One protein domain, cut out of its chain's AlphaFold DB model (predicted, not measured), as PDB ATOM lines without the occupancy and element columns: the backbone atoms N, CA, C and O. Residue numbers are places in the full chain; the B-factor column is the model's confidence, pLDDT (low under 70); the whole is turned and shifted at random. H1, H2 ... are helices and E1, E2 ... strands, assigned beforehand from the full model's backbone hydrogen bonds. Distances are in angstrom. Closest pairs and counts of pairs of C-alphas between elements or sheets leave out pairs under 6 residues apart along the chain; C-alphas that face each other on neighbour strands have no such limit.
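AT A GLANCE: This is residues 7 to 194 of the 949 residues of an uncharacterized protein of Verrucomicrobiales bacterium (UniProt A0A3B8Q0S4). A parallel four-stranded sheet forms the core, with H1 and H6 over one face and H4 and H5 over the other, making three layers. H7 packs on H4 and H5 on the side away from the sheet, and a long loop, residues 69 to 88, reaches away from the core before H3. The printed part has 188 residues, with seven named helices and four named strands in the order H1 E1 H2 E2 H3 H4 E3 H5 E4 H6 H7; the class is mixed, helices and strands. The sheet order is E1, E2, E3, E4. The whole is compact, with a radius of gyration of the C-alphas of 15.8 A and spans of 47 by 37 by 32 A.

IN THESE COORDINATES: The strands are E1, residues 25 to 29; E2, 64 to 68; E3, 112 to 117, 16.4 A long; and E4, 149 to 153. The helices are H1, residues 7 to 19, 18.6 A; H2, 33 to 43; H3, 89 to 92; H4, 95 to 105, 15.1 A; H5, 127 to 136; H6, 157 to 167, 15.3 A; and H7, 177 to 190, 19.7 A. C-alpha 7 is at (-45.728, 21.632, 47.471), C-alpha 112 at (-41.188, 9.581, 27.559) and C-alpha 190 at (-30.747, -2.732, 45.593).

HOW THE PARTS SIT: Across the sheet, N 26 and O 64 are 2.8 A apart, N 65 and O 112 2.8 A, and N 115 and O 150 2.9 A, within hydrogen-bond range. E1, H2, E2; E2, H3 H4, E3; and E3, H5, E4 are strand-helix-strand units, parallel neighbour strands joined through helices, with right-handed crossovers. H4 runs along E3 at 12 degrees on the local plane, at a height over the sheet of 9.1 A. H5, on the same face, stands up from the sheet over E4. H6, on the opposite face, runs along E3 at 17 degrees on the local plane. H1, on the same face as H6, runs along E1, only just, at 28 degrees on the local plane. H7 touches H4, closest C-alphas Val 104 and Arg 180 at 5.2 A, and H5, closest C-alphas Ala 127 and Glu 190 at 4.6 A. H2 only grazes the sheet and only just touches H4, with 3 pairs of C-alphas within 8 A, the closest Trp 40 and Trp 98 at 6.9 A. H3 touches H5, closest C-alphas His 92 and Ala 127 at 6.2 A. Every O i to N i+4 pair is within hydrogen-bond range in H2, H4, H5, H6 and H7, and 8 of 9 in H1; H3 is too short for one.

THE WHOLE: The C-alphas farthest apart, Glu 82 and Ser 141, are 49.3 A apart. The printed part has no cut; the links H2 to E2, E2 to H3 and H5 to E4 are long. Mean pLDDT of the printed part is 87.2, and it is under 70 at residues 7 to 8, 82 to 83, 85 to 86, 172 and 191 to 193.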
ATOM      1  N   LEU A   7     -46.359  21.481  48.791       55.53
ATOM      2  CA  LEU A   7     -45.728  21.632  47.471       55.53
ATOM      3  C   LEU A   7     -46.324  20.703  46.384       55.53
ATOM      4  O   LEU A   7     -46.528  21.168  45.260       55.53
ATOM      5  N   PRO A   8     -46.680  19.434  46.686       63.84
ATOM      6  CA  PRO A   8     -47.319  18.550  45.717       63.84
ATOM      7  C   PRO A   8     -48.659  19.086  45.206       63.84
ATOM      8  O   PRO A   8     -48.958  18.914  44.032       63.84
ATOM      9  N   LEU A   9     -49.455  19.765  46.039       76.12
ATOM     10  CA  LEU A   9     -50.816  20.167  45.667       76.12
ATOM     11  C   LEU A   9     -50.829  21.283  44.611       76.12
ATOM     12  O   LEU A   9     -51.552  21.189  43.622       76.12
ATOM     13  N   ALA A  10     -50.004  22.319  44.789       79.12
ATOM     14  CA  ALA A  10     -49.913  23.422  43.832       79.12
ATOM     15  C   ALA A  10     -49.335  22.952  42.490       79.12
ATOM     16  O   ALA A  10     -49.875  23.278  41.434       79.12
ATOM     17  N   LEU A  11     -48.282  22.126  42.529       79.62
ATOM     18  CA  LEU A  11     -47.696  21.548  41.323       79.62
ATOM     19  C   LEU A  11     -48.696  20.631  40.601       79.62
ATOM     20  O   LEU A  11     -48.834  20.725  39.384       79.62
ATOM     21  N   ARG A  12     -49.445  19.804  41.344       80.69
ATOM     22  CA  ARG A  12     -50.523  18.962  40.800       80.69
ATOM     23  C   ARG A  12     -51.590  19.792  40.099       80.69
ATOM     24  O   ARG A  12     -51.965  19.444  38.989       80.69
ATOM     25  N   LEU A  13     -52.058  20.884  40.706       84.00
ATOM     26  CA  LEU A  13     -53.078  21.750  40.103       84.00
ATOM     27  C   LEU A  13     -52.586  22.394  38.802       84.00
ATOM     28  O   LEU A  13     -53.312  22.399  37.809       84.00
ATOM     29  N   VAL A  14     -51.343  22.886  38.788       84.81
ATOM     30  CA  VAL A  14     -50.746  23.483  37.585       84.81
ATOM     31  C   VAL A  14     -50.598  22.440  36.480       84.81
ATOM     32  O   VAL A  14     -51.046  22.677  35.359       84.81
ATOM     33  N   LEU A  15     -50.030  21.272  36.783       83.94
ATOM     34  CA  LEU A  15     -49.813  20.221  35.787       83.94
ATOM     35  C   LEU A  15     -51.132  19.622  35.283       83.94
ATOM     36  O   LEU A  15     -51.260  19.374  34.089       83.94
ATOM     37  N   LYS A  16     -52.141  19.478  36.150       83.62
ATOM     38  CA  LYS A  16     -53.473  18.994  35.765       83.62
ATOM     39  C   LYS A  16     -54.171  19.933  34.775       83.62
ATOM     40  O   LYS A  16     -54.772  19.473  33.814       83.62
ATOM     41  N   SER A  17     -54.015  21.250  34.934       85.38
ATOM     42  CA  SER A  17     -54.551  22.207  33.949       85.38
ATOM     43  C   SER A  17     -53.929  22.045  32.549       85.38
ATOM     44  O   SER A  17     -54.567  22.351  31.545       85.38
ATOM     45  N   GLN A  18     -52.687  21.548  32.475       82.06
ATOM     46  CA  GLN A  18     -51.981  21.293  31.216       82.06
ATOM     47  C   GLN A  18     -52.359  19.946  30.592       82.06
ATOM     48  O   GLN A  18     -52.403  19.843  29.372       82.06
ATOM     49  N   THR A  19     -52.660  18.919  31.391       83.62
ATOM     50  CA  THR A  19     -53.132  17.631  30.852       83.62
ATOM     51  C   THR A  19     -54.503  17.748  30.196       83.62
ATOM     52  O   THR A  19     -54.762  17.082  29.201       83.62
ATOM     53  N   ASP A  20     -55.361  18.642  30.696       84.25
ATOM     54  CA  ASP A  20     -56.687  18.875  30.108       84.25
ATOM     55  C   ASP A  20     -56.604  19.515  28.709       84.25
ATOM     56  O   ASP A  20     -57.514  19.361  27.894       84.25
ATOM     57  N   THR A  21     -55.511  20.225  28.411       88.81
ATOM     58  CA  THR A  21     -55.292  20.893  27.118       88.81
ATOM     59  C   THR A  21     -54.341  20.137  26.193       88.81
ATOM     60  O   THR A  21     -54.387  20.346  24.980       88.81
ATOM     61  N   ASN A  22     -53.509  19.241  26.732       89.12
ATOM     62  CA  ASN A  22     -52.563  18.438  25.971       89.12
ATOM     63  C   ASN A  22     -52.798  16.933  26.201       89.12
ATOM     64  O   ASN A  22     -52.255  16.376  27.156       89.12
ATOM     65  N   PRO A  23     -53.512  16.238  25.296       87.06
ATOM     66  CA  PRO A  23     -53.787  14.808  25.438       87.06
ATOM     67  C   PRO A  23     -52.533  13.926  25.321       87.06
ATOM     68  O   PRO A  23     -52.588  12.746  25.658       87.06
ATOM     69  N   ALA A  24     -51.404  14.469  24.844       90.56
ATOM     70  CA  ALA A  24     -50.131  13.754  24.826       90.56
ATOM     71  C   ALA A  24     -49.433  13.755  26.197       90.56
ATOM     72  O   ALA A  24     -48.509  12.969  26.389       90.56
ATOM     73  N   LEU A  25     -49.861  14.605  27.141       92.75
ATOM     74  CA  LEU A  25     -49.318  14.675  28.494       92.75
ATOM     75  C   LEU A  25     -50.236  13.957  29.486       92.75
ATOM     76  O   LEU A  25     -51.386  14.342  29.684       92.75
ATOM     77  N   LEU A  26     -49.690  12.962  30.174       92.25
ATOM     78  CA  LEU A  26     -50.357  12.226  31.237       92.25
ATOM     79  C   LEU A  26     -49.732  12.547  32.594       92.25
ATOM     80  O   LEU A  26     -48.508  12.587  32.731       92.25
ATOM     81  N   LEU A  27     -50.577  12.706  33.610       92.50
ATOM     82  CA  LEU A  27     -50.157  12.892  34.993       92.50
ATOM     83  C   LEU A  27     -50.654  11.731  35.852       92.50
ATOM     84  O   LEU A  27     -51.859  11.513  35.954       92.50
ATOM     85  N   LEU A  28     -49.731  11.021  36.490       93.62
ATOM     86  CA  LEU A  28     -50.009   9.896  37.377       93.62
ATOM     87  C   LEU A  28     -49.545  10.233  38.794       93.62
ATOM     88  O   LEU A  28     -48.433  10.720  38.989       93.62
ATOM     89  N   ASP A  29     -50.387   9.986  39.791       92.56
ATOM     90  CA  ASP A  29     -50.043  10.172  41.201       92.56
ATOM     91  C   ASP A  29     -49.605   8.838  41.801       92.56
ATOM     92  O   ASP A  29     -50.430   7.963  42.026       92.56
ATOM     93  N   TYR A  30     -48.312   8.670  42.068       94.25
ATOM     94  CA  TYR A  30     -47.790   7.400  42.578       94.25
ATOM     95  C   TYR A  30     -48.231   7.097  44.017       94.25
ATOM     96  O   TYR A  30     -48.147   5.956  44.461       94.25
ATOM     97  N   GLY A  31     -48.696   8.112  44.756       91.88
ATOM     98  CA  GLY A  31     -49.260   7.926  46.091       91.88
ATOM     99  C   GLY A  31     -50.692   7.380  46.088       91.88
ATOM    100  O   GLY A  31     -51.189   7.025  47.154       91.88
ATOM    101  N   ASP A  32     -51.347   7.328  44.924       92.56
ATOM    102  CA  ASP A  32     -52.659   6.706  44.748       92.56
ATOM    103  C   ASP A  32     -52.513   5.180  44.621       92.56
ATOM    104  O   ASP A  32     -51.688   4.679  43.854       92.56
ATOM    105  N   GLU A  33     -53.305   4.433  45.391       91.69
ATOM    106  CA  GLU A  33     -53.219   2.971  45.460       91.69
ATOM    107  C   GLU A  33     -53.559   2.285  44.134       91.69
ATOM    108  O   GLU A  33     -52.876   1.333  43.748       91.69
ATOM    109  N   ALA A  34     -54.552   2.796  43.399       91.75
ATOM    110  CA  ALA A  34     -54.937   2.240  42.110       91.75
ATOM    111  C   ALA A  34     -53.859   2.514  41.058       91.75
ATOM    112  O   ALA A  34     -53.480   1.608  40.322       91.75
ATOM    113  N   VAL A  35     -53.300   3.728  41.028       93.12
ATOM    114  CA  VAL A  35     -52.194   4.068  40.116       93.12
ATOM    115  C   VAL A  35     -50.953   3.227  40.415       93.12
ATOM    116  O   VAL A  35     -50.341   2.692  39.490       93.12
ATOM    117  N   PHE A  36     -50.581   3.085  41.690       94.12
ATOM    118  CA  PHE A  36     -49.467   2.237  42.111       94.12
ATOM    119  C   PHE A  36     -49.655   0.783  41.649       94.12
ATOM    120  O   PHE A  36     -48.755   0.213  41.021       94.12
ATOM    121  N   ALA A  37     -50.822   0.197  41.934       91.44
ATOM    122  CA  ALA A  37     -51.140  -1.172  41.554       91.44
ATOM    123  C   ALA A  37     -51.157  -1.339  40.029       91.44
ATOM    124  O   ALA A  37     -50.531  -2.268  39.517       91.44
ATOM    125  N   ASP A  38     -51.799  -0.423  39.302       92.25
ATOM    126  CA  ASP A  38     -51.908  -0.495  37.849       92.25
ATOM    127  C   ASP A  38     -50.537  -0.416  37.176       92.25
ATOM    128  O   ASP A  38     -50.241  -1.220  36.292       92.25
ATOM    129  N   LEU A  39     -49.659   0.484  37.631       93.44
ATOM    130  CA  LEU A  39     -48.304   0.615  37.099       93.44
ATOM    131  C   LEU A  39     -47.514  -0.689  37.235       93.44
ATOM    132  O   LEU A  39     -46.949  -1.173  36.249       93.44
ATOM    133  N   TRP A  40     -47.470  -1.276  38.431       92.50
ATOM    134  CA  TRP A  40     -46.707  -2.503  38.647       92.50
ATOM    135  C   TRP A  40     -47.358  -3.720  37.998       92.50
ATOM    136  O   TRP A  40     -46.676  -4.464  37.301       92.50
ATOM    137  N   LEU A  41     -48.658  -3.931  38.192       89.81
ATOM    138  CA  LEU A  41     -49.323  -5.167  37.784       89.81
ATOM    139  C   LEU A  41     -49.670  -5.200  36.296       89.81
ATOM    140  O   LEU A  41     -49.554  -6.251  35.676       89.81
ATOM    141  N   TYR A  42     -50.051  -4.066  35.703       90.31
ATOM    142  CA  TYR A  42     -50.485  -4.003  34.303       90.31
ATOM    143  C   TYR A  42     -49.541  -3.174  33.433       90.31
ATOM    144  O   TYR A  42     -49.263  -3.553  32.293       90.31
ATOM    145  N   GLY A  43     -48.998  -2.084  33.976       89.19
ATOM    146  CA  GLY A  43     -48.088  -1.163  33.296       89.19
ATOM    147  C   GLY A  43     -46.801  -1.827  32.825       89.19
ATOM    148  O   GLY A  43     -46.260  -1.478  31.775       89.19
ATOM    149  N   LEU A  44     -46.346  -2.830  33.577       90.50
ATOM    150  CA  LEU A  44     -45.233  -3.671  33.181       90.50
ATOM    151  C   LEU A  44     -45.673  -4.867  32.353       90.50
ATOM    152  O   LEU A  44     -44.817  -5.443  31.717       90.50
ATOM    153  N   GLU A  45     -46.932  -5.290  32.295       86.69
ATOM    154  CA  GLU A  45     -47.325  -6.500  31.551       86.69
ATOM    155  C   GLU A  45     -47.780  -6.244  30.109       86.69
ATOM    156  O   GLU A  45     -47.642  -7.139  29.276       86.69
ATOM    157  N   SER A  46     -48.229  -5.028  29.796       85.94
ATOM    158  CA  SER A  46     -48.779  -4.646  28.491       85.94
ATOM    159  C   SER A  46     -48.044  -3.445  27.890       85.94
ATOM    160  O   SER A  46     -47.575  -2.577  28.623       85.94
ATOM    161  N   THR A  47     -47.980  -3.366  26.555       84.75
ATOM    162  CA  THR A  47     -47.590  -2.135  25.836       84.75
ATOM    163  C   THR A  47     -48.694  -1.078  25.849       84.75
ATOM    164  O   THR A  47     -48.403   0.105  25.718       84.75
ATOM    165  N   ASN A  48     -49.944  -1.509  26.066       86.75
ATOM    166  CA  ASN A  48     -51.130  -0.662  26.156       86.75
ATOM    167  C   ASN A  48     -51.841  -0.821  27.511       86.75
ATOM    168  O   ASN A  48     -52.934  -1.402  27.567       86.75
ATOM    169  N   PRO A  49     -51.222  -0.436  28.637       86.94
ATOM    170  CA  PRO A  49     -51.855  -0.586  29.936       86.94
ATOM    171  C   PRO A  49     -52.983   0.425  30.129       86.94
ATOM    172  O   PRO A  49     -52.988   1.521  29.563       86.94
ATOM    173  N   LYS A  50     -53.945   0.035  30.965       85.12
ATOM    174  CA  LYS A  50     -54.994   0.924  31.451       85.12
ATOM    175  C   LYS A  50     -54.676   1.289  32.891       85.12
ATOM    176  O   LYS A  50     -54.670   0.396  33.727       85.12
ATOM    177  N   ASN A  51     -54.468   2.572  33.160       78.94
ATOM    178  CA  ASN A  51     -54.307   3.086  34.516       78.94
ATOM    179  C   ASN A  51     -55.557   3.893  34.869       78.94
ATOM    180  O   ASN A  51     -55.890   4.855  34.176       78.94
ATOM    181  N   SER A  52     -56.291   3.488  35.908       76.62
ATOM    182  CA  SER A  52     -57.526   4.168  36.338       76.62
ATOM    183  C   SER A  52     -58.540   4.387  35.196       76.62
ATOM    184  O   SER A  52     -59.226   5.404  35.118       76.62
ATOM    185  N   GLY A  53     -58.614   3.432  34.261       78.94
ATOM    186  CA  GLY A  53     -59.511   3.472  33.101       78.94
ATOM    187  C   GLY A  53     -59.002   4.260  31.888       78.94
ATOM    188  O   GLY A  53     -59.610   4.157  30.820       78.94
ATOM    189  N   GLN A  54     -57.884   4.981  31.994       82.12
ATOM    190  CA  GLN A  54     -57.241   5.627  30.851       82.12
ATOM    191  C   GLN A  54     -56.243   4.667  30.198       82.12
ATOM    192  O   GLN A  54     -55.402   4.087  30.875       82.12
ATOM    193  N   SER A  55     -56.357   4.465  28.884       84.38
ATOM    194  CA  SER A  55     -55.394   3.668  28.116       84.38
ATOM    195  C   SER A  55     -54.215   4.544  27.717       84.38
ATOM    196  O   SER A  55     -54.411   5.671  27.259       84.38
ATOM    197  N   HIS A  56     -53.007   4.013  27.835       84.62
ATOM    198  CA  HIS A  56     -51.783   4.664  27.369       84.62
ATOM    199  C   HIS A  56     -51.031   3.695  26.468       84.62
ATOM    200  O   HIS A  56     -51.177   2.493  26.657       84.62
ATOM    201  N   ASP A  57     -50.272   4.199  25.499       88.88
ATOM    202  CA  ASP A  57     -49.551   3.377  24.529       88.88
ATOM    203  C   ASP A  57     -48.064   3.711  24.626       88.88
ATOM    204  O   ASP A  57     -47.613   4.783  24.224       88.88
ATOM    205  N   TRP A  58     -47.279   2.779  25.168       90.88
ATOM    206  CA  TRP A  58     -45.835   2.954  25.315       90.88
ATOM    207  C   TRP A  58     -45.132   3.211  23.979       90.88
ATOM    208  O   TRP A  58     -44.037   3.776  23.983       90.88
ATOM    209  N   ASP A  59     -45.753   2.848  22.857       90.19
ATOM    210  CA  ASP A  59     -45.254   3.039  21.501       90.19
ATOM    211  C   ASP A  59     -45.836   4.279  20.802       90.19
ATOM    212  O   ASP A  59     -45.453   4.556  19.659       90.19
ATOM    213  N   GLN A  60     -46.672   5.081  21.473       91.19
ATOM    214  CA  GLN A  60     -47.168   6.347  20.938       91.19
ATOM    215  C   GLN A  60     -46.055   7.411  20.944       91.19
ATOM    216  O   GLN A  60     -45.647   7.885  22.011       91.19
ATOM    217  N   PRO A  61     -45.558   7.851  19.767       90.31
ATOM    218  CA  PRO A  61     -44.527   8.877  19.698       90.31
ATOM    219  C   PRO A  61     -45.023  10.198  20.283       90.31
ATOM    220  O   PRO A  61     -46.131  10.643  19.989       90.31
ATOM    221  N   GLY A  62     -44.177  10.840  21.084       90.12
ATOM    222  CA  GLY A  62     -44.487  12.134  21.691       90.12
ATOM    223  C   GLY A  62     -45.407  12.060  22.911       90.12
ATOM    224  O   GLY A  62     -45.649  13.101  23.517       90.12
ATOM    225  N   GLN A  63     -45.875  10.871  23.316       94.19
ATOM    226  CA  GLN A  63     -46.554  10.722  24.602       94.19
ATOM    227  C   GLN A  63     -45.564  10.996  25.742       94.19
ATOM    228  O   GLN A  63     -44.446  10.477  25.752       94.19
ATOM    229  N   GLN A  64     -45.974  11.821  26.699       94.88
ATOM    230  CA  GLN A  64     -45.199  12.236  27.862       94.88
ATOM    231  C   GLN A  64     -45.961  11.879  29.130       94.88
ATOM    232  O   GLN A  64     -47.145  12.179  29.252       94.88
ATOM    233  N   ILE A  65     -45.289  11.252  30.088       95.25
ATOM    234  CA  ILE A  65     -45.897  10.791  31.334       95.25
ATOM    235  C   ILE A  65     -45.102  11.356  32.499       95.25
ATOM    236  O   ILE A  65     -43.895  11.150  32.609       95.25
ATOM    237  N   LEU A  66     -45.794  12.060  33.383       95.38
ATOM    238  CA  LEU A  66     -45.250  12.566  34.629       95.38
ATOM    239  C   LEU A  66     -45.825  11.750  35.782       95.38
ATOM    240  O   LEU A  66     -47.035  11.738  35.994       95.38
ATOM    241  N   ILE A  67     -44.956  11.091  36.539       95.56
ATOM    242  CA  ILE A  67     -45.319  10.359  37.751       95.56
ATOM    243  C   ILE A  67     -44.941  11.228  38.949       95.56
ATOM    244  O   ILE A  67     -43.765  11.507  39.162       95.56
ATOM    245  N   ILE A  68     -45.922  11.695  39.720       93.81
ATOM    246  CA  ILE A  68     -45.696  12.523  40.908       93.81
ATOM    247  C   ILE A  68     -45.578  11.636  42.140       93.81
ATOM    248  O   ILE A  68     -46.494  10.883  42.458       93.81
ATOM    249  N   GLY A  69     -44.498  11.831  42.895       92.62
ATOM    250  CA  GLY A  69     -44.190  11.027  44.070       92.62
ATOM    251  C   GLY A  69     -43.336   9.820  43.701       92.62
ATOM    252  O   GLY A  69     -43.329   9.356  42.564       92.62
ATOM    253  N   ASN A  70     -42.574   9.339  44.680       92.56
ATOM    254  CA  ASN A  70     -41.665   8.216  44.481       92.56
ATOM    255  C   ASN A  70     -41.919   7.068  45.463       92.56
ATOM    256  O   ASN A  70     -41.691   5.918  45.107       92.56
ATOM    257  N   ASP A  71     -42.413   7.353  46.667       92.38
ATOM    258  CA  ASP A  71     -42.732   6.308  47.639       92.38
ATOM    259  C   ASP A  71     -44.108   5.702  47.343       92.38
ATOM    260  O   ASP A  71     -45.027   6.455  47.009       92.38
ATOM    261  N   PRO A  72     -44.276   4.377  47.498       92.75
ATOM    262  CA  PRO A  72     -45.576   3.744  47.337       92.75
ATOM    263  C   PRO A  72     -46.576   4.239  48.404       92.75
ATOM    264  O   PRO A  72     -46.156   4.767  49.446       92.75
ATOM    265  N   PRO A  73     -47.890   4.055  48.173       93.19
ATOM    266  CA  PRO A  73     -48.934   4.379  49.141       93.19
ATOM    267  C   PRO A  73     -48.641   3.748  50.509       93.19
ATOM    268  O   PRO A  73     -48.137   2.626  50.585       93.19
ATOM    269  N   ASN A  74     -48.965   4.451  51.600       87.00
ATOM    270  CA  ASN A  74     -48.648   3.984  52.959       87.00
ATOM    271  C   ASN A  74     -49.250   2.604  53.265       87.00
ATOM    272  O   ASN A  74     -48.618   1.818  53.969       87.00
ATOM    273  N   ASP A  75     -50.415   2.314  52.691       87.06
ATOM    274  CA  ASP A  75     -51.169   1.093  52.960       87.06
ATOM    275  C   ASP A  75     -50.922  -0.024  51.932       87.06
ATOM    276  O   ASP A  75     -51.349  -1.155  52.155       87.06
ATOM    277  N   ALA A  76     -50.135   0.229  50.873       85.25
ATOM    278  CA  ALA A  76     -49.852  -0.745  49.805       85.25
ATOM    279  C   ALA A  76     -49.240  -2.062  50.321       85.25
ATOM    280  O   ALA A  76     -49.346  -3.113  49.692       85.25
ATOM    281  N   PHE A  77     -48.595  -1.997  51.487       86.19
ATOM    282  CA  PHE A  77     -47.959  -3.123  52.160       86.19
ATOM    283  C   PHE A  77     -48.446  -3.299  53.609       86.19
ATOM    284  O   PHE A  77     -47.827  -4.030  54.382       86.19
ATOM    285  N   ALA A  78     -49.551  -2.653  54.004       83.75
ATOM    286  CA  ALA A  78     -50.082  -2.750  55.369       83.75
ATOM    287  C   ALA A  78     -50.539  -4.175  55.727       83.75
ATOM    288  O   ALA A  78     -50.514  -4.568  56.893       83.75
ATOM    289  N   HIS A  79     -50.910  -4.964  54.718       80.75
ATOM    290  CA  HIS A  79     -51.384  -6.340  54.865       80.75
ATOM    291  C   HIS A  79     -50.319  -7.391  54.531       80.75
ATOM    292  O   HIS A  79     -50.663  -8.532  54.215       80.75
ATOM    293  N   LEU A  80     -49.030  -7.026  54.596       74.88
ATOM    294  CA  LEU A  80     -47.957  -8.001  54.426       74.88
ATOM    295  C   LEU A  80     -48.072  -9.113  55.483       74.88
ATOM    296  O   LEU A  80     -48.183  -8.814  56.679       74.88
ATOM    297  N   PRO A  81     -48.004 -10.387  55.060       71.81
ATOM    298  CA  PRO A  81     -47.827 -11.509  55.964       71.81
ATOM    299  C   PRO A  81     -46.652 -11.281  56.909       71.81
ATOM    300  O   PRO A  81     -45.646 -10.672  56.549       71.81
ATOM    301  N   GLU A  82     -46.764 -11.830  58.112       69.06
ATOM    302  CA  GLU A  82     -45.720 -11.774  59.138       69.06
ATOM    303  C   GLU A  82     -44.368 -12.321  58.632       69.06
ATOM    304  O   GLU A  82     -43.318 -11.789  58.982       69.06
ATOM    305  N   SER A  83     -44.399 -13.315  57.735       66.38
ATOM    306  CA  SER A  83     -43.233 -13.909  57.056       66.38
ATOM    307  C   SER A  83     -42.501 -12.948  56.115       66.38
ATOM    308  O   SER A  83     -41.336 -13.154  55.788       66.38
ATOM    309  N   LEU A  84     -43.170 -11.877  55.682       73.75
ATOM    310  CA  LEU A  84     -42.607 -10.832  54.832       73.75
ATOM    311  C   LEU A  84     -42.224  -9.579  55.632       73.75
ATOM    312  O   LEU A  84     -41.614  -8.656  55.080       73.75
ATOM    313  N   ARG A  85     -42.551  -9.527  56.933       69.31
ATOM    314  CA  ARG A  85     -42.161  -8.415  57.804       69.31
ATOM    315  C   ARG A  85     -40.653  -8.453  58.032       69.31
ATOM    316  O   ARG A  85     -40.109  -9.425  58.534       69.31
ATOM    317  N   GLY A  86     -39.983  -7.372  57.641       69.38
ATOM    318  CA  GLY A  86     -38.520  -7.250  57.670       69.38
ATOM    319  C   GLY A  86     -37.915  -6.993  56.289       69.38
ATOM    320  O   GLY A  86     -36.847  -6.388  56.193       69.38
ATOM    321  N   ILE A  87     -38.631  -7.343  55.215       73.62
ATOM    322  CA  ILE A  87     -38.296  -6.882  53.866       73.62
ATOM    323  C   ILE A  87     -38.848  -5.467  53.696       73.62
ATOM    324  O   ILE A  87     -40.038  -5.208  53.883       73.62
ATOM    325  N   ASN A  88     -37.985  -4.528  53.319       78.50
ATOM    326  CA  ASN A  88     -38.370  -3.135  53.132       78.50
ATOM    327  C   ASN A  88     -38.972  -2.899  51.735       78.50
ATOM    328  O   ASN A  88     -38.419  -2.163  50.922       78.50
ATOM    329  N   PHE A  89     -40.131  -3.507  51.453       82.12
ATOM    330  CA  PHE A  89     -40.828  -3.364  50.165       82.12
ATOM    331  C   PHE A  89     -41.010  -1.898  49.749       82.12
ATOM    332  O   PHE A  89     -40.864  -1.564  48.575       82.12
ATOM    333  N   ARG A  90     -41.243  -0.994  50.709       86.06
ATOM    334  CA  ARG A  90     -41.412   0.442  50.451       86.06
ATOM    335  C   ARG A  90     -40.204   1.068  49.751       86.06
ATOM    336  O   ARG A  90     -40.389   1.887  48.856       86.06
ATOM    337  N   SER A  91     -38.989   0.674  50.124       82.94
ATOM    338  CA  SER A  91     -37.760   1.172  49.495       82.94
ATOM    339  C   SER A  91     -37.468   0.548  48.129       82.94
ATOM    340  O   SER A  91     -36.606   1.057  47.415       82.94
ATOM    341  N   HIS A  92     -38.177  -0.516  47.747       80.88
ATOM    342  CA  HIS A  92     -37.916  -1.268  46.517       80.88
ATOM    343  C   HIS A  92     -39.025  -1.161  45.469       80.88
ATOM    344  O   HIS A  92     -38.764  -1.355  44.288       80.88
ATOM    345  N   PHE A  93     -40.244  -0.817  45.880       89.88
ATOM    346  CA  PHE A  93     -41.391  -0.578  45.003       89.88
ATOM    347  C   PHE A  93     -41.664   0.923  44.859       89.88
ATOM    348  O   PHE A  93     -42.783   1.410  45.009       89.88
ATOM    349  N   THR A  94     -40.607   1.677  44.574       92.94
ATOM    350  CA  THR A  94     -40.659   3.116  44.282       92.94
ATOM    351  C   THR A  94     -41.011   3.389  42.816       92.94
ATOM    352  O   THR A  94     -40.819   2.527  41.950       92.94
ATOM    353  N   ALA A  95     -41.467   4.603  42.502       95.06
ATOM    354  CA  ALA A  95     -41.708   5.014  41.116       95.06
ATOM    355  C   ALA A  95     -40.420   4.958  40.279       95.06
ATOM    356  O   ALA A  95     -40.443   4.608  39.103       95.06
ATOM    357  N   THR A  96     -39.275   5.245  40.904       94.81
ATOM    358  CA  THR A  96     -37.948   5.141  40.286       94.81
ATOM    359  C   THR A  96     -37.617   3.698  39.899       94.81
ATOM    360  O   THR A  96     -37.190   3.440  38.774       94.81
ATOM    361  N   SER A  97     -37.827   2.742  40.809       92.88
ATOM    362  CA  SER A  97     -37.636   1.312  40.520       92.88
ATOM    363  C   SER A  97     -38.609   0.801  39.468       92.88
ATOM    364  O   SER A  97     -38.202   0.033  38.599       92.88
ATOM    365  N   TRP A  98     -39.855   1.280  39.481       95.06
ATOM    366  CA  TRP A  98     -40.812   0.986  38.421       95.06
ATOM    367  C   TRP A  98     -40.338   1.529  37.064       95.06
ATOM    368  O   TRP A  98     -40.367   0.807  36.074       95.06
ATOM    369  N   LEU A  99     -39.832   2.768  37.009       95.88
ATOM    370  CA  LEU A  99     -39.330   3.380  35.774       95.88
ATOM    371  C   LEU A  99     -38.128   2.612  35.204       95.88
ATOM    372  O   LEU A  99     -38.048   2.376  33.997       95.88
ATOM    373  N   ALA A 100     -37.210   2.183  36.073       94.94
ATOM    374  CA  ALA A 100     -36.101   1.316  35.689       94.94
ATOM    375  C   ALA A 100     -36.608  -0.024  35.125       94.94
ATOM    376  O   ALA A 100     -36.182  -0.439  34.046       94.94
ATOM    377  N   ALA A 101     -37.566  -0.661  35.808       93.31
ATOM    378  CA  ALA A 101     -38.191  -1.911  35.382       93.31
ATOM    379  C   ALA A 101     -38.905  -1.785  34.025       93.31
ATOM    380  O   ALA A 101     -38.728  -2.622  33.135       93.31
ATOM    381  N   TRP A 102     -39.660  -0.702  33.838       95.50
ATOM    382  CA  TRP A 102     -40.325  -0.365  32.584       95.50
ATOM    383  C   TRP A 102     -39.313  -0.248  31.450       95.50
ATOM    384  O   TRP A 102     -39.518  -0.818  30.383       95.50
ATOM    385  N   LYS A 103     -38.172   0.404  31.685       94.75
ATOM    386  CA  LYS A 103     -37.169   0.601  30.636       94.75
ATOM    387  C   LYS A 103     -36.384  -0.658  30.287       94.75
ATOM    388  O   LYS A 103     -36.015  -0.841  29.127       94.75
ATOM    389  N   VAL A 104     -36.171  -1.546  31.257       92.75
ATOM    390  CA  VAL A 104     -35.647  -2.896  30.998       92.75
ATOM    391  C   VAL A 104     -36.586  -3.657  30.063       92.75
ATOM    392  O   VAL A 104     -36.125  -4.263  29.094       92.75
ATOM    393  N   LYS A 105     -37.894  -3.604  30.336       91.19
ATOM    394  CA  LYS A 105     -38.896  -4.367  29.591       91.19
ATOM    395  C   LYS A 105     -39.249  -3.768  28.228       91.19
ATOM    396  O   LYS A 105     -39.427  -4.512  27.268       91.19
ATOM    397  N   PHE A 106     -39.318  -2.445  28.134       93.25
ATOM    398  CA  PHE A 106     -39.684  -1.709  26.925       93.25
ATOM    399  C   PHE A 106     -38.514  -0.820  26.471       93.25
ATOM    400  O   PHE A 106     -38.586   0.413  26.520       93.25
ATOM    401  N   PRO A 107     -37.405  -1.422  26.006       93.56
ATOM    402  CA  PRO A 107     -36.189  -0.687  25.642       93.56
ATOM    403  C   PRO A 107     -36.421   0.335  24.522       93.56
ATOM    404  O   PRO A 107     -35.770   1.387  24.503       93.56
ATOM    405  N   ASN A 108     -37.403   0.034  23.666       92.81
ATOM    406  CA  ASN A 108     -37.783   0.751  22.452       92.81
ATOM    407  C   ASN A 108     -39.046   1.605  22.596       92.81
ATOM    408  O   ASN A 108     -39.513   2.146  21.595       92.81
ATOM    409  N   ALA A 109     -39.587   1.740  23.813       92.81
ATOM    410  CA  ALA A 109     -40.778   2.548  24.042       92.81
ATOM    411  C   ALA A 109     -40.603   3.964  23.475       92.81
ATOM    412  O   ALA A 109     -39.555   4.599  23.674       92.81
ATOM    413  N   LYS A 110     -41.655   4.444  22.803       93.69
ATOM    414  CA  LYS A 110     -41.795   5.778  22.196       93.69
ATOM    415  C   LYS A 110     -42.580   6.778  23.057       93.69
ATOM    416  O   LYS A 110     -42.673   7.939  22.666       93.69
ATOM    417  N   ALA A 111     -42.989   6.411  24.271       93.81
ATOM    418  CA  ALA A 111     -43.414   7.332  25.333       93.81
ATOM    419  C   ALA A 111     -42.227   7.791  26.209       93.81
ATOM    420  O   ALA A 111     -41.304   7.010  26.444       93.81
ATOM    421  N   ALA A 112     -42.201   9.050  26.646       95.38
ATOM    422  CA  ALA A 112     -41.188   9.581  27.559       95.38
ATOM    423  C   ALA A 112     -41.762   9.687  28.971       95.38
ATOM    424  O   ALA A 112     -42.849  10.230  29.150       95.38
ATOM    425  N   ILE A 113     -41.035   9.200  29.975       96.31
ATOM    426  CA  ILE A 113     -41.516   9.155  31.358       96.31
ATOM    427  C   ILE A 113     -40.549   9.888  32.286       96.31
ATOM    428  O   ILE A 113     -39.340   9.645  32.257       96.31
ATOM    429  N   ALA A 114     -41.084  10.755  33.145       96.88
ATOM    430  CA  ALA A 114     -40.346  11.339  34.256       96.88
ATOM    431  C   ALA A 114     -41.020  11.056  35.598       96.88
ATOM    432  O   ALA A 114     -42.220  11.266  35.763       96.88
ATOM    433  N   VAL A 115     -40.218  10.644  36.579       96.75
ATOM    434  CA  VAL A 115     -40.612  10.587  37.991       96.75
ATOM    435  C   VAL A 115     -40.240  11.911  38.648       96.75
ATOM    436  O   VAL A 115     -39.082  12.317  38.624       96.75
ATOM    437  N   ILE A 116     -41.220  12.586  39.238       94.75
ATOM    438  CA  ILE A 116     -41.049  13.809  40.019       94.75
ATOM    439  C   ILE A 116     -40.993  13.405  41.493       94.75
ATOM    440  O   ILE A 116     -42.029  13.201  42.133       94.75
ATOM    441  N   ASP A 117     -39.782  13.295  42.035       92.25
ATOM    442  CA  ASP A 117     -39.577  13.089  43.468       92.25
ATOM    443  C   ASP A 117     -39.503  14.471  44.141       92.25
ATOM    444  O   ASP A 117     -38.603  15.253  43.834       92.25
ATOM    445  N   PRO A 118     -40.440  14.836  45.035       87.00
ATOM    446  CA  PRO A 118     -40.419  16.146  45.685       87.00
ATOM    447  C   PRO A 118     -39.236  16.323  46.648       87.00
ATOM    448  O   PRO A 118     -39.003  17.434  47.122       87.00
ATOM    449  N   ARG A 119     -38.507  15.249  46.972       86.62
ATOM    450  CA  ARG A 119     -37.336  15.286  47.851       86.62
ATOM    451  C   ARG A 119     -36.091  15.720  47.085       86.62
ATOM    452  O   ARG A 119     -35.962  15.503  45.882       86.62
ATOM    453  N   GLU A 120     -35.141  16.310  47.801       84.62
ATOM    454  CA  GLU A 120     -33.806  16.550  47.256       84.62
ATOM    455  C   GLU A 120     -33.102  15.219  46.957       84.62
ATOM    456  O   GLU A 120     -33.270  14.243  47.689       84.62
ATOM    457  N   ALA A 121     -32.260  15.189  45.918       77.56
ATOM    458  CA  ALA A 121     -31.569  13.972  45.471       77.56
ATOM    459  C   ALA A 121     -30.766  13.277  46.591       77.56
ATOM    460  O   ALA A 121     -30.634  12.056  46.612       77.56
ATOM    461  N   ASN A 122     -30.256  14.050  47.553       76.50
ATOM    462  CA  ASN A 122     -29.452  13.546  48.669       76.50
ATOM    463  C   ASN A 122     -30.283  12.842  49.755       76.50
ATOM    464  O   ASN A 122     -29.710  12.168  50.609       76.50
ATOM    465  N   LEU A 123     -31.609  13.006  49.737       76.75
ATOM    466  CA  LEU A 123     -32.533  12.427  50.714       76.75
ATOM    467  C   LEU A 123     -33.118  11.085  50.256       76.75
ATOM    468  O   LEU A 123     -33.762  10.405  51.052       76.75
ATOM    469  N   ALA A 124     -32.894  10.688  48.998       72.88
ATOM    470  CA  ALA A 124     -33.219   9.344  48.543       72.88
ATOM    471  C   ALA A 124     -32.291   8.327  49.229       72.88
ATOM    472  O   ALA A 124     -31.067   8.486  49.246       72.88
ATOM    473  N   THR A 125     -32.866   7.267  49.793       70.56
ATOM    474  CA  THR A 125     -32.124   6.173  50.431       70.56
ATOM    475  C   THR A 125     -32.260   4.886  49.620       70.56
ATOM    476  O   THR A 125     -33.264   4.666  48.940       70.56
ATOM    477  N   GLY A 126     -31.230   4.038  49.677       74.12
ATOM    478  CA  GLY A 126     -31.237   2.715  49.049       74.12
ATOM    479  C   GLY A 126     -31.409   2.730  47.528       74.12
ATOM    480  O   GLY A 126     -30.866   3.600  46.843       74.12
ATOM    481  N   ALA A 127     -32.237   1.803  47.034       73.00
ATOM    482  CA  ALA A 127     -32.452   1.525  45.614       73.00
ATOM    483  C   ALA A 127     -32.756   2.735  44.753       73.00
ATOM    484  O   ALA A 127     -32.210   2.892  43.657       73.00
ATOM    485  N   ALA A 128     -33.620   3.611  45.264       80.19
ATOM    486  CA  ALA A 128     -34.027   4.799  44.546       80.19
ATOM    487  C   ALA A 128     -32.820   5.676  44.199       80.19
ATOM    488  O   ALA A 128     -32.778   6.222  43.105       80.19
ATOM    489  N   ARG A 129     -31.807   5.771  45.067       86.44
ATOM    490  CA  ARG A 129     -30.641   6.631  44.831       86.44
ATOM    491  C   ARG A 129     -29.714   6.078  43.747       86.44
ATOM    492  O   ARG A 129     -29.299   6.826  42.858       86.44
ATOM    493  N   SER A 130     -29.397   4.786  43.797       88.44
ATOM    494  CA  SER A 130     -28.552   4.140  42.784       88.44
ATOM    495  C   SER A 130     -29.225   4.177  41.412       88.44
ATOM    496  O   SER A 130     -28.613   4.580  40.423       88.44
ATOM    497  N   LEU A 131     -30.529   3.891  41.359       91.38
ATOM    498  CA  LEU A 131     -31.308   3.980  40.127       91.38
ATOM    499  C   LEU A 131     -31.470   5.421  39.632       91.38
ATOM    500  O   LEU A 131     -31.337   5.659  38.436       91.38
ATOM    501  N   GLN A 132     -31.682   6.398  40.517       91.94
ATOM    502  CA  GLN A 132     -31.684   7.823  40.159       91.94
ATOM    503  C   GLN A 132     -30.359   8.255  39.538       91.94
ATOM    504  O   GLN A 132     -30.357   9.021  38.577       91.94
ATOM    505  N   THR A 133     -29.238   7.748  40.052       91.88
ATOM    506  CA  THR A 133     -27.910   8.039  39.503       91.88
ATOM    507  C   THR A 133     -27.789   7.505  38.077       91.88
ATOM    508  O   THR A 133     -27.362   8.239  37.191       91.88
ATOM    509  N   ILE A 134     -28.231   6.268  37.824       93.12
ATOM    510  CA  ILE A 134     -28.187   5.650  36.488       93.12
ATOM    511  C   ILE A 134     -29.157   6.342  35.518       93.12
ATOM    512  O   ILE A 134     -28.777   6.678  34.399       93.12
ATOM    513  N   LEU A 135     -30.396   6.607  35.942       93.56
ATOM    514  CA  LEU A 135     -31.423   7.279  35.131       93.56
ATOM    515  C   LEU A 135     -31.094   8.765  34.879       93.56
ATOM    516  O   LEU A 135     -31.507   9.347  33.876       93.56
ATOM    517  N   GLY A 136     -30.341   9.391  35.784       91.56
ATOM    518  CA  GLY A 136     -29.841  10.758  35.655       91.56
ATOM    519  C   GLY A 136     -28.531  10.872  34.876       91.56
ATOM    520  O   GLY A 136     -28.168  11.975  34.467       91.56
ATOM    521  N   ALA A 137     -27.827   9.762  34.643       92.88
ATOM    522  CA  ALA A 137     -26.530   9.773  33.988       92.88
ATOM    523  C   ALA A 137     -26.625  10.288  32.543       92.88
ATOM    524  O   ALA A 137     -27.618  10.083  31.829       92.88
ATOM    525  N   ARG A 138     -25.568  10.984  32.121       92.75
ATOM    526  CA  ARG A 138     -25.413  11.545  30.780       92.75
ATOM    527  C   ARG A 138     -24.090  11.087  30.174       92.75
ATOM    528  O   ARG A 138     -23.113  10.928  30.902       92.75
ATOM    529  N   ASP A 139     -24.069  10.879  28.864       90.81
ATOM    530  CA  ASP A 139     -22.834  10.642  28.116       90.81
ATOM    531  C   ASP A 139     -22.025  11.942  27.922       90.81
ATOM    532  O   ASP A 139     -22.432  13.031  28.338       90.81
ATOM    533  N   ALA A 140     -20.864  11.839  27.269       91.19
ATOM    534  CA  ALA A 140     -20.003  12.988  26.966       91.19
ATOM    535  C   ALA A 140     -20.683  14.044  26.069       91.19
ATOM    536  O   ALA A 140     -20.274  15.203  26.065       91.19
ATOM    537  N   SER A 141     -21.745  13.668  25.348       90.00
ATOM    538  CA  SER A 141     -22.565  14.573  24.533       90.00
ATOM    539  C   SER A 141     -23.744  15.159  25.318       90.00
ATOM    540  O   SER A 141     -24.639  15.763  24.730       90.00
ATOM    541  N   SER A 142     -23.761  14.998  26.646       88.06
ATOM    542  CA  SER A 142     -24.858  15.406  27.535       88.06
ATOM    543  C   SER A 142     -26.200  14.721  27.239       88.06
ATOM    544  O   SER A 142     -27.248  15.193  27.686       88.06
ATOM    545  N   GLN A 143     -26.202  13.598  26.517       87.81
ATOM    546  CA  GLN A 143     -27.411  12.830  26.224       87.81
ATOM    547  C   GLN A 143     -27.659  11.799  27.325       87.81
ATOM    548  O   GLN A 143     -26.723  11.289  27.932       87.81
ATOM    549  N   SER A 144     -28.926  11.495  27.621       90.81
ATOM    550  CA  SER A 144     -29.272  10.497  28.645       90.81
ATOM    551  C   SER A 144     -28.750   9.110  28.278       90.81
ATOM    552  O   SER A 144     -29.008   8.640  27.170       90.81
ATOM    553  N   LEU A 145     -28.073   8.440  29.222       92.38
ATOM    554  CA  LEU A 145     -27.672   7.036  29.051       92.38
ATOM    555  C   LEU A 145     -28.894   6.120  28.942       92.38
ATOM    556  O   LEU A 145     -28.897   5.155  28.175       92.38
ATOM    557  N   ILE A 146     -29.941   6.460  29.698       93.75
ATOM    558  CA  ILE A 146     -31.251   5.828  29.627       93.75
ATOM    559  C   ILE A 146     -32.200   6.817  28.933       93.75
ATOM    560  O   ILE A 146     -32.758   7.705  29.585       93.75
ATOM    561  N   PRO A 147     -32.346   6.747  27.601       92.25
ATOM    562  CA  PRO A 147     -33.126   7.722  26.849       92.25
ATOM    563  C   PRO A 147     -34.594   7.670  27.275       92.25
ATOM    564  O   PRO A 147     -35.140   6.592  27.524       92.25
ATOM    565  N   ARG A 148     -35.251   8.836  27.316       93.44
ATOM    566  CA  ARG A 148     -36.712   8.954  27.511       93.44
ATOM    567  C   ARG A 148     -37.222   8.473  28.880       93.44
ATOM    568  O   ARG A 148     -38.426   8.349  29.081       93.44
ATOM    569  N   ALA A 149     -36.313   8.264  29.829       95.62
ATOM    570  CA  ALA A 149     -36.594   8.054  31.241       95.62
ATOM    571  C   ALA A 149     -35.819   9.101  32.051       95.62
ATOM    572  O   ALA A 149     -34.639   9.336  31.792       95.62
ATOM    573  N   ALA A 150     -36.464   9.750  33.015       95.56
ATOM    574  CA  ALA A 150     -35.801  10.709  33.893       95.56
ATOM    575  C   ALA A 150     -36.349  10.653  35.318       95.56
ATOM    576  O   ALA A 150     -37.519  10.349  35.541       95.56
ATOM    577  N   VAL A 151     -35.509  11.022  36.284       95.19
ATOM    578  CA  VAL A 151     -35.960  11.349  37.637       95.19
ATOM    579  C   VAL A 151     -35.608  12.800  37.919       95.19
ATOM    580  O   VAL A 151     -34.462  13.219  37.760       95.19
ATOM    581  N   LEU A 152     -36.617  13.577  38.289       94.38
ATOM    582  CA  LEU A 152     -36.526  14.995  38.586       94.38
ATOM    583  C   LEU A 152     -36.708  15.160  40.099       94.38
ATOM    584  O   LEU A 152     -37.824  15.053  40.601       94.38
ATOM    585  N   ASN A 153     -35.605  15.388  40.813       91.81
ATOM    586  CA  ASN A 153     -35.582  15.552  42.270       91.81
ATOM    587  C   ASN A 153     -35.781  17.024  42.657       91.81
ATOM    588  O   ASN A 153     -35.073  17.888  42.135       91.81
ATOM    589  N   ALA A 154     -36.732  17.294  43.553       87.31
ATOM    590  CA  ALA A 154     -37.171  18.627  43.977       87.31
ATOM    591  C   ALA A 154     -37.193  19.661  42.824       87.31
ATOM    592  O   ALA A 154     -36.606  20.744  42.941       87.31
ATOM    593  N   PRO A 155     -37.803  19.341  41.666       88.38
ATOM    594  CA  PRO A 155     -37.585  20.133  40.473       88.38
ATOM    595  C   PRO A 155     -38.352  21.450  40.534       88.38
ATOM    596  O   PRO A 155     -39.504  21.517  40.965       88.38
ATOM    597  N   SER A 156     -37.732  22.511  40.017       91.06
ATOM    598  CA  SER A 156     -38.469  23.736  39.709       91.06
ATOM    599  C   SER A 156     -39.437  23.497  38.544       91.06
ATOM    600  O   SER A 156     -39.173  22.673  37.666       91.06
ATOM    601  N   LEU A 157     -40.520  24.280  38.470       88.31
ATOM    602  CA  LEU A 157     -41.440  24.244  37.325       88.31
ATOM    603  C   LEU A 157     -40.697  24.466  35.997       88.31
ATOM    604  O   LEU A 157     -40.990  23.805  35.007       88.31
ATOM    605  N   LYS A 158     -39.677  25.335  35.997       92.00
ATOM    606  CA  LYS A 158     -38.807  25.567  34.837       92.00
ATOM    607  C   LYS A 158     -38.126  24.278  34.373       92.00
ATOM    608  O   LYS A 158     -38.087  24.030  33.174       92.00
ATOM    609  N   LEU A 159     -37.610  23.466  35.298       91.38
ATOM    610  CA  LEU A 159     -36.954  22.199  34.966       91.38
ATOM    611  C   LEU A 159     -37.948  21.186  34.384       91.38
ATOM    612  O   LEU A 159     -37.621  20.511  33.414       91.38
ATOM    613  N   ILE A 160     -39.165  21.117  34.932       92.38
ATOM    614  CA  ILE A 160     -40.228  20.248  34.402       92.38
ATOM    615  C   ILE A 160     -40.603  20.679  32.979       92.38
ATOM    616  O   ILE A 160     -40.607  19.853  32.073       92.38
ATOM    617  N   CYS A 161     -40.852  21.973  32.755       91.75
ATOM    618  CA  CYS A 161     -41.165  22.500  31.425       91.75
ATOM    619  C   CYS A 161     -40.020  22.277  30.430       91.75
ATOM    620  O   CYS A 161     -40.271  21.945  29.275       91.75
ATOM    621  N   GLN A 162     -38.769  22.425  30.875       93.00
ATOM    622  CA  GLN A 162     -37.598  22.145  30.049       93.00
ATOM    623  C   GLN A 162     -37.553  20.668  29.647       93.00
ATOM    624  O   GLN A 162     -37.410  20.362  28.468       93.00
ATOM    625  N   TRP A 163     -37.761  19.751  30.595       94.25
ATOM    626  CA  TRP A 163     -37.814  18.320  30.298       94.25
ATOM    627  C   TRP A 163     -38.955  17.969  29.334       94.25
ATOM    628  O   TRP A 163     -38.748  17.190  28.405       94.25
ATOM    629  N   LEU A 164     -40.141  18.563  29.500       92.88
ATOM    630  CA  LEU A 164     -41.258  18.397  28.563       92.88
ATOM    631  C   LEU A 164     -40.896  18.908  27.161       92.88
ATOM    632  O   LEU A 164     -41.230  18.282  26.162       92.88
ATOM    633  N   HIS A 165     -40.175  20.020  27.055       92.38
ATOM    634  CA  HIS A 165     -39.735  20.517  25.757       92.38
ATOM    635  C   HIS A 165     -38.694  19.599  25.096       92.38
ATOM    636  O   HIS A 165     -38.789  19.310  23.902       92.38
ATOM    637  N   ASP A 166     -37.715  19.127  25.867       90.75
ATOM    638  CA  ASP A 166     -36.602  18.327  25.353       90.75
ATOM    639  C   ASP A 166     -37.036  16.897  25.009       90.75
ATOM    640  O   ASP A 166     -36.685  16.374  23.950       90.75
ATOM    641  N   SER A 167     -37.866  16.279  25.850       89.75
ATOM    642  CA  SER A 167     -38.370  14.917  25.625       89.75
ATOM    643  C   SER A 167     -39.309  14.807  24.420       89.75
ATOM    644  O   SER A 167     -39.397  13.736  23.825       89.75
ATOM    645  N   ALA A 168     -39.958  15.902  24.008       87.06
ATOM    646  CA  ALA A 168     -40.741  15.944  22.772       87.06
ATOM    647  C   ALA A 168     -39.860  15.854  21.509       87.06
ATOM    648  O   ALA A 168     -40.336  15.443  20.451       87.06
ATOM    649  N   LYS A 169     -38.577  16.230  21.608       86.81
ATOM    650  CA  LYS A 169     -37.609  16.180  20.499       86.81
ATOM    651  C   LYS A 169     -36.848  14.853  20.435       86.81
ATOM    652  O   LYS A 169     -36.366  14.480  19.366       86.81
ATOM    653  N   ASP A 170     -36.746  14.136  21.553       80.31
ATOM    654  CA  ASP A 170     -36.035  12.858  21.662       80.31
ATOM    655  C   ASP A 170     -36.902  11.687  21.154       80.31
ATOM    656  O   ASP A 170     -37.791  11.188  21.853       80.31
ATOM    657  N   THR A 171     -36.683  11.270  19.901       70.62
ATOM    658  CA  THR A 171     -37.614  10.394  19.163       70.62
ATOM    659  C   THR A 171     -37.083   9.009  18.781       70.62
ATOM    660  O   THR A 171     -37.860   8.229  18.232       70.62
ATOM    661  N   SER A 172     -35.818   8.647  19.046       67.75
ATOM    662  CA  SER A 172     -35.248   7.470  18.350       67.75
ATOM    663  C   SER A 172     -34.169   6.640  19.049       67.75
ATOM    664  O   SER A 172     -33.711   5.666  18.454       67.75
ATOM    665  N   ARG A 173     -33.753   6.943  20.286       85.06
ATOM    666  CA  ARG A 173     -32.718   6.127  20.947       85.06
ATOM    667  C   ARG A 173     -33.287   4.926  21.705       85.06
ATOM    668  O   ARG A 173     -34.024   5.074  22.680       85.06
ATOM    669  N   GLU A 174     -32.856   3.737  21.287       89.62
ATOM    670  CA  GLU A 174     -32.979   2.500  22.059       89.62
ATOM    671  C   GLU A 174     -32.054   2.538  23.285       89.62
ATOM    672  O   GLU A 174     -30.969   3.125  23.268       89.62
ATOM    673  N   THR A 175     -32.479   1.898  24.376       91.12
ATOM    674  CA  THR A 175     -31.598   1.684  25.534       91.12
ATOM    675  C   THR A 175     -30.610   0.573  25.234       91.12
ATOM    676  O   THR A 175     -31.010  -0.576  25.041       91.12
ATOM    677  N   ALA A 176     -29.319   0.904  25.236       92.94
ATOM    678  CA  ALA A 176     -28.266  -0.054  24.934       92.94
ATOM    679  C   ALA A 176     -28.343  -1.311  25.838       92.94
ATOM    680  O   ALA A 176     -28.656  -1.193  27.029       92.94
ATOM    681  N   PRO A 177     -28.028  -2.517  25.321       92.44
ATOM    682  CA  PRO A 177     -28.133  -3.764  26.081       92.44
ATOM    683  C   PRO A 177     -27.417  -3.759  27.437       92.44
ATOM    684  O   PRO A 177     -28.015  -4.171  28.428       92.44
ATOM    685  N   HIS A 178     -26.193  -3.230  27.506       91.19
ATOM    686  CA  HIS A 178     -25.410  -3.164  28.746       91.19
ATOM    687  C   HIS A 178     -26.036  -2.232  29.795       91.19
ATOM    688  O   HIS A 178     -25.986  -2.528  30.984       91.19
ATOM    689  N   HIS A 179     -26.694  -1.146  29.378       92.56
ATOM    690  CA  HIS A 179     -27.440  -0.287  30.298       92.56
ATOM    691  C   HIS A 179     -28.669  -0.998  30.874       92.56
ATOM    692  O   HIS A 179     -28.990  -0.814  32.043       92.56
ATOM    693  N   ARG A 180     -29.350  -1.838  30.082       91.50
ATOM    694  CA  ARG A 180     -30.468  -2.656  30.587       91.50
ATOM    695  C   ARG A 180     -29.989  -3.669  31.609       91.50
ATOM    696  O   ARG A 180     -30.652  -3.862  32.620       91.50
ATOM    697  N   GLU A 181     -28.839  -4.280  31.360       88.38
ATOM    698  CA  GLU A 181     -28.244  -5.224  32.299       88.38
ATOM    699  C   GLU A 181     -27.796  -4.529  33.589       88.38
ATOM    700  O   GLU A 181     -28.075  -5.010  34.687       88.38
ATOM    701  N   LEU A 182     -27.231  -3.323  33.482       90.25
ATOM    702  CA  LEU A 182     -26.950  -2.475  34.639       90.25
ATOM    703  C   LEU A 182     -28.230  -2.130  35.421       90.25
ATOM    704  O   LEU A 182     -28.231  -2.188  36.646       90.25
ATOM    705  N   LEU A 183     -29.336  -1.806  34.742       91.25
ATOM    706  CA  LEU A 183     -30.616  -1.546  35.408       91.25
ATOM    707  C   LEU A 183     -31.156  -2.798  36.110       91.25
ATOM    708  O   LEU A 183     -31.546  -2.695  37.266       91.25
ATOM    709  N   LYS A 184     -31.146  -3.971  35.464       87.62
ATOM    710  CA  LYS A 184     -31.577  -5.238  36.084       87.62
ATOM    711  C   LYS A 184     -30.755  -5.567  37.320       87.62
ATOM    712  O   LYS A 184     -31.319  -5.778  38.388       87.62
ATOM    713  N   THR A 185     -29.432  -5.570  37.179       83.88
ATOM    714  CA  THR A 185     -28.511  -5.858  38.283       83.88
ATOM    715  C   THR A 185     -28.652  -4.832  39.399       83.88
ATOM    716  O   THR A 185     -28.610  -5.212  40.560       83.88
ATOM    717  N   THR A 186     -28.904  -3.557  39.089       87.38
ATOM    718  CA  THR A 186     -29.145  -2.537  40.119       87.38
ATOM    719  C   THR A 186     -30.492  -2.728  40.806       87.38
ATOM    720  O   THR A 186     -30.519  -2.736  42.028       87.38
ATOM    721  N   ILE A 187     -31.597  -2.938  40.074       85.50
ATOM    722  CA  ILE A 187     -32.905  -3.273  40.673       85.50
ATOM    723  C   ILE A 187     -32.741  -4.471  41.611       85.50
ATOM    724  O   ILE A 187     -33.246  -4.450  42.729       85.50
ATOM    725  N   TRP A 188     -31.994  -5.484  41.169       78.38
ATOM    726  CA  TRP A 188     -31.760  -6.700  41.932       78.38
ATOM    727  C   TRP A 188     -30.888  -6.490  43.173       78.38
ATOM    728  O   TRP A 188     -31.265  -6.885  44.270       78.38
ATOM    729  N   ASN A 189     -29.728  -5.856  43.027       77.81
ATOM    730  CA  ASN A 189     -28.781  -5.639  44.121       77.81
ATOM    731  C   ASN A 189     -29.318  -4.665  45.165       77.81
ATOM    732  O   ASN A 189     -28.970  -4.752  46.340       77.81
ATOM    733  N   GLU A 190     -30.158  -3.735  44.730       76.56
ATOM    734  CA  GLU A 190     -30.747  -2.732  45.593       76.56
ATOM    735  C   GLU A 190     -32.047  -3.180  46.259       76.56
ATOM    736  O   GLU A 190     -32.519  -2.489  47.160       76.56
ATOM    737  N   LEU A 191     -32.609  -4.340  45.893       68.06
ATOM    738  CA  LEU A 191     -33.690  -4.988  46.648       68.06
ATOM    739  C   LEU A 191     -33.275  -5.361  48.092       68.06
ATOM    740  O   LEU A 191     -34.057  -5.905  48.869       68.06
ATOM    741  N   THR A 192     -32.019  -5.117  48.448       66.25
ATOM    742  CA  THR A 192     -31.316  -5.786  49.537       66.25
ATOM    743  C   THR A 192     -30.174  -4.882  50.012       66.25
ATOM    744  O   THR A 192     -29.072  -4.905  49.470       66.25
ATOM    745  N   LEU A 193     -30.432  -4.042  51.020       61.34
ATOM    746  CA  LEU A 193     -29.482  -3.013  51.478       61.34
ATOM    747  C   LEU A 193     -28.305  -3.597  52.270       61.34
ATOM    748  O   LEU A 193     -27.285  -2.935  52.459       61.34
ATOM    749  N   ASN A 194     -28.446  -4.830  52.756       70.12
ATOM    750  CA  ASN A 194     -27.397  -5.572  53.439       70.12
ATOM    751  C   ASN A 194     -27.486  -7.075  53.111       70.12
ATOM    752  O   ASN A 194     -28.470  -7.567  52.552       70.12
TER     753      ASN A 194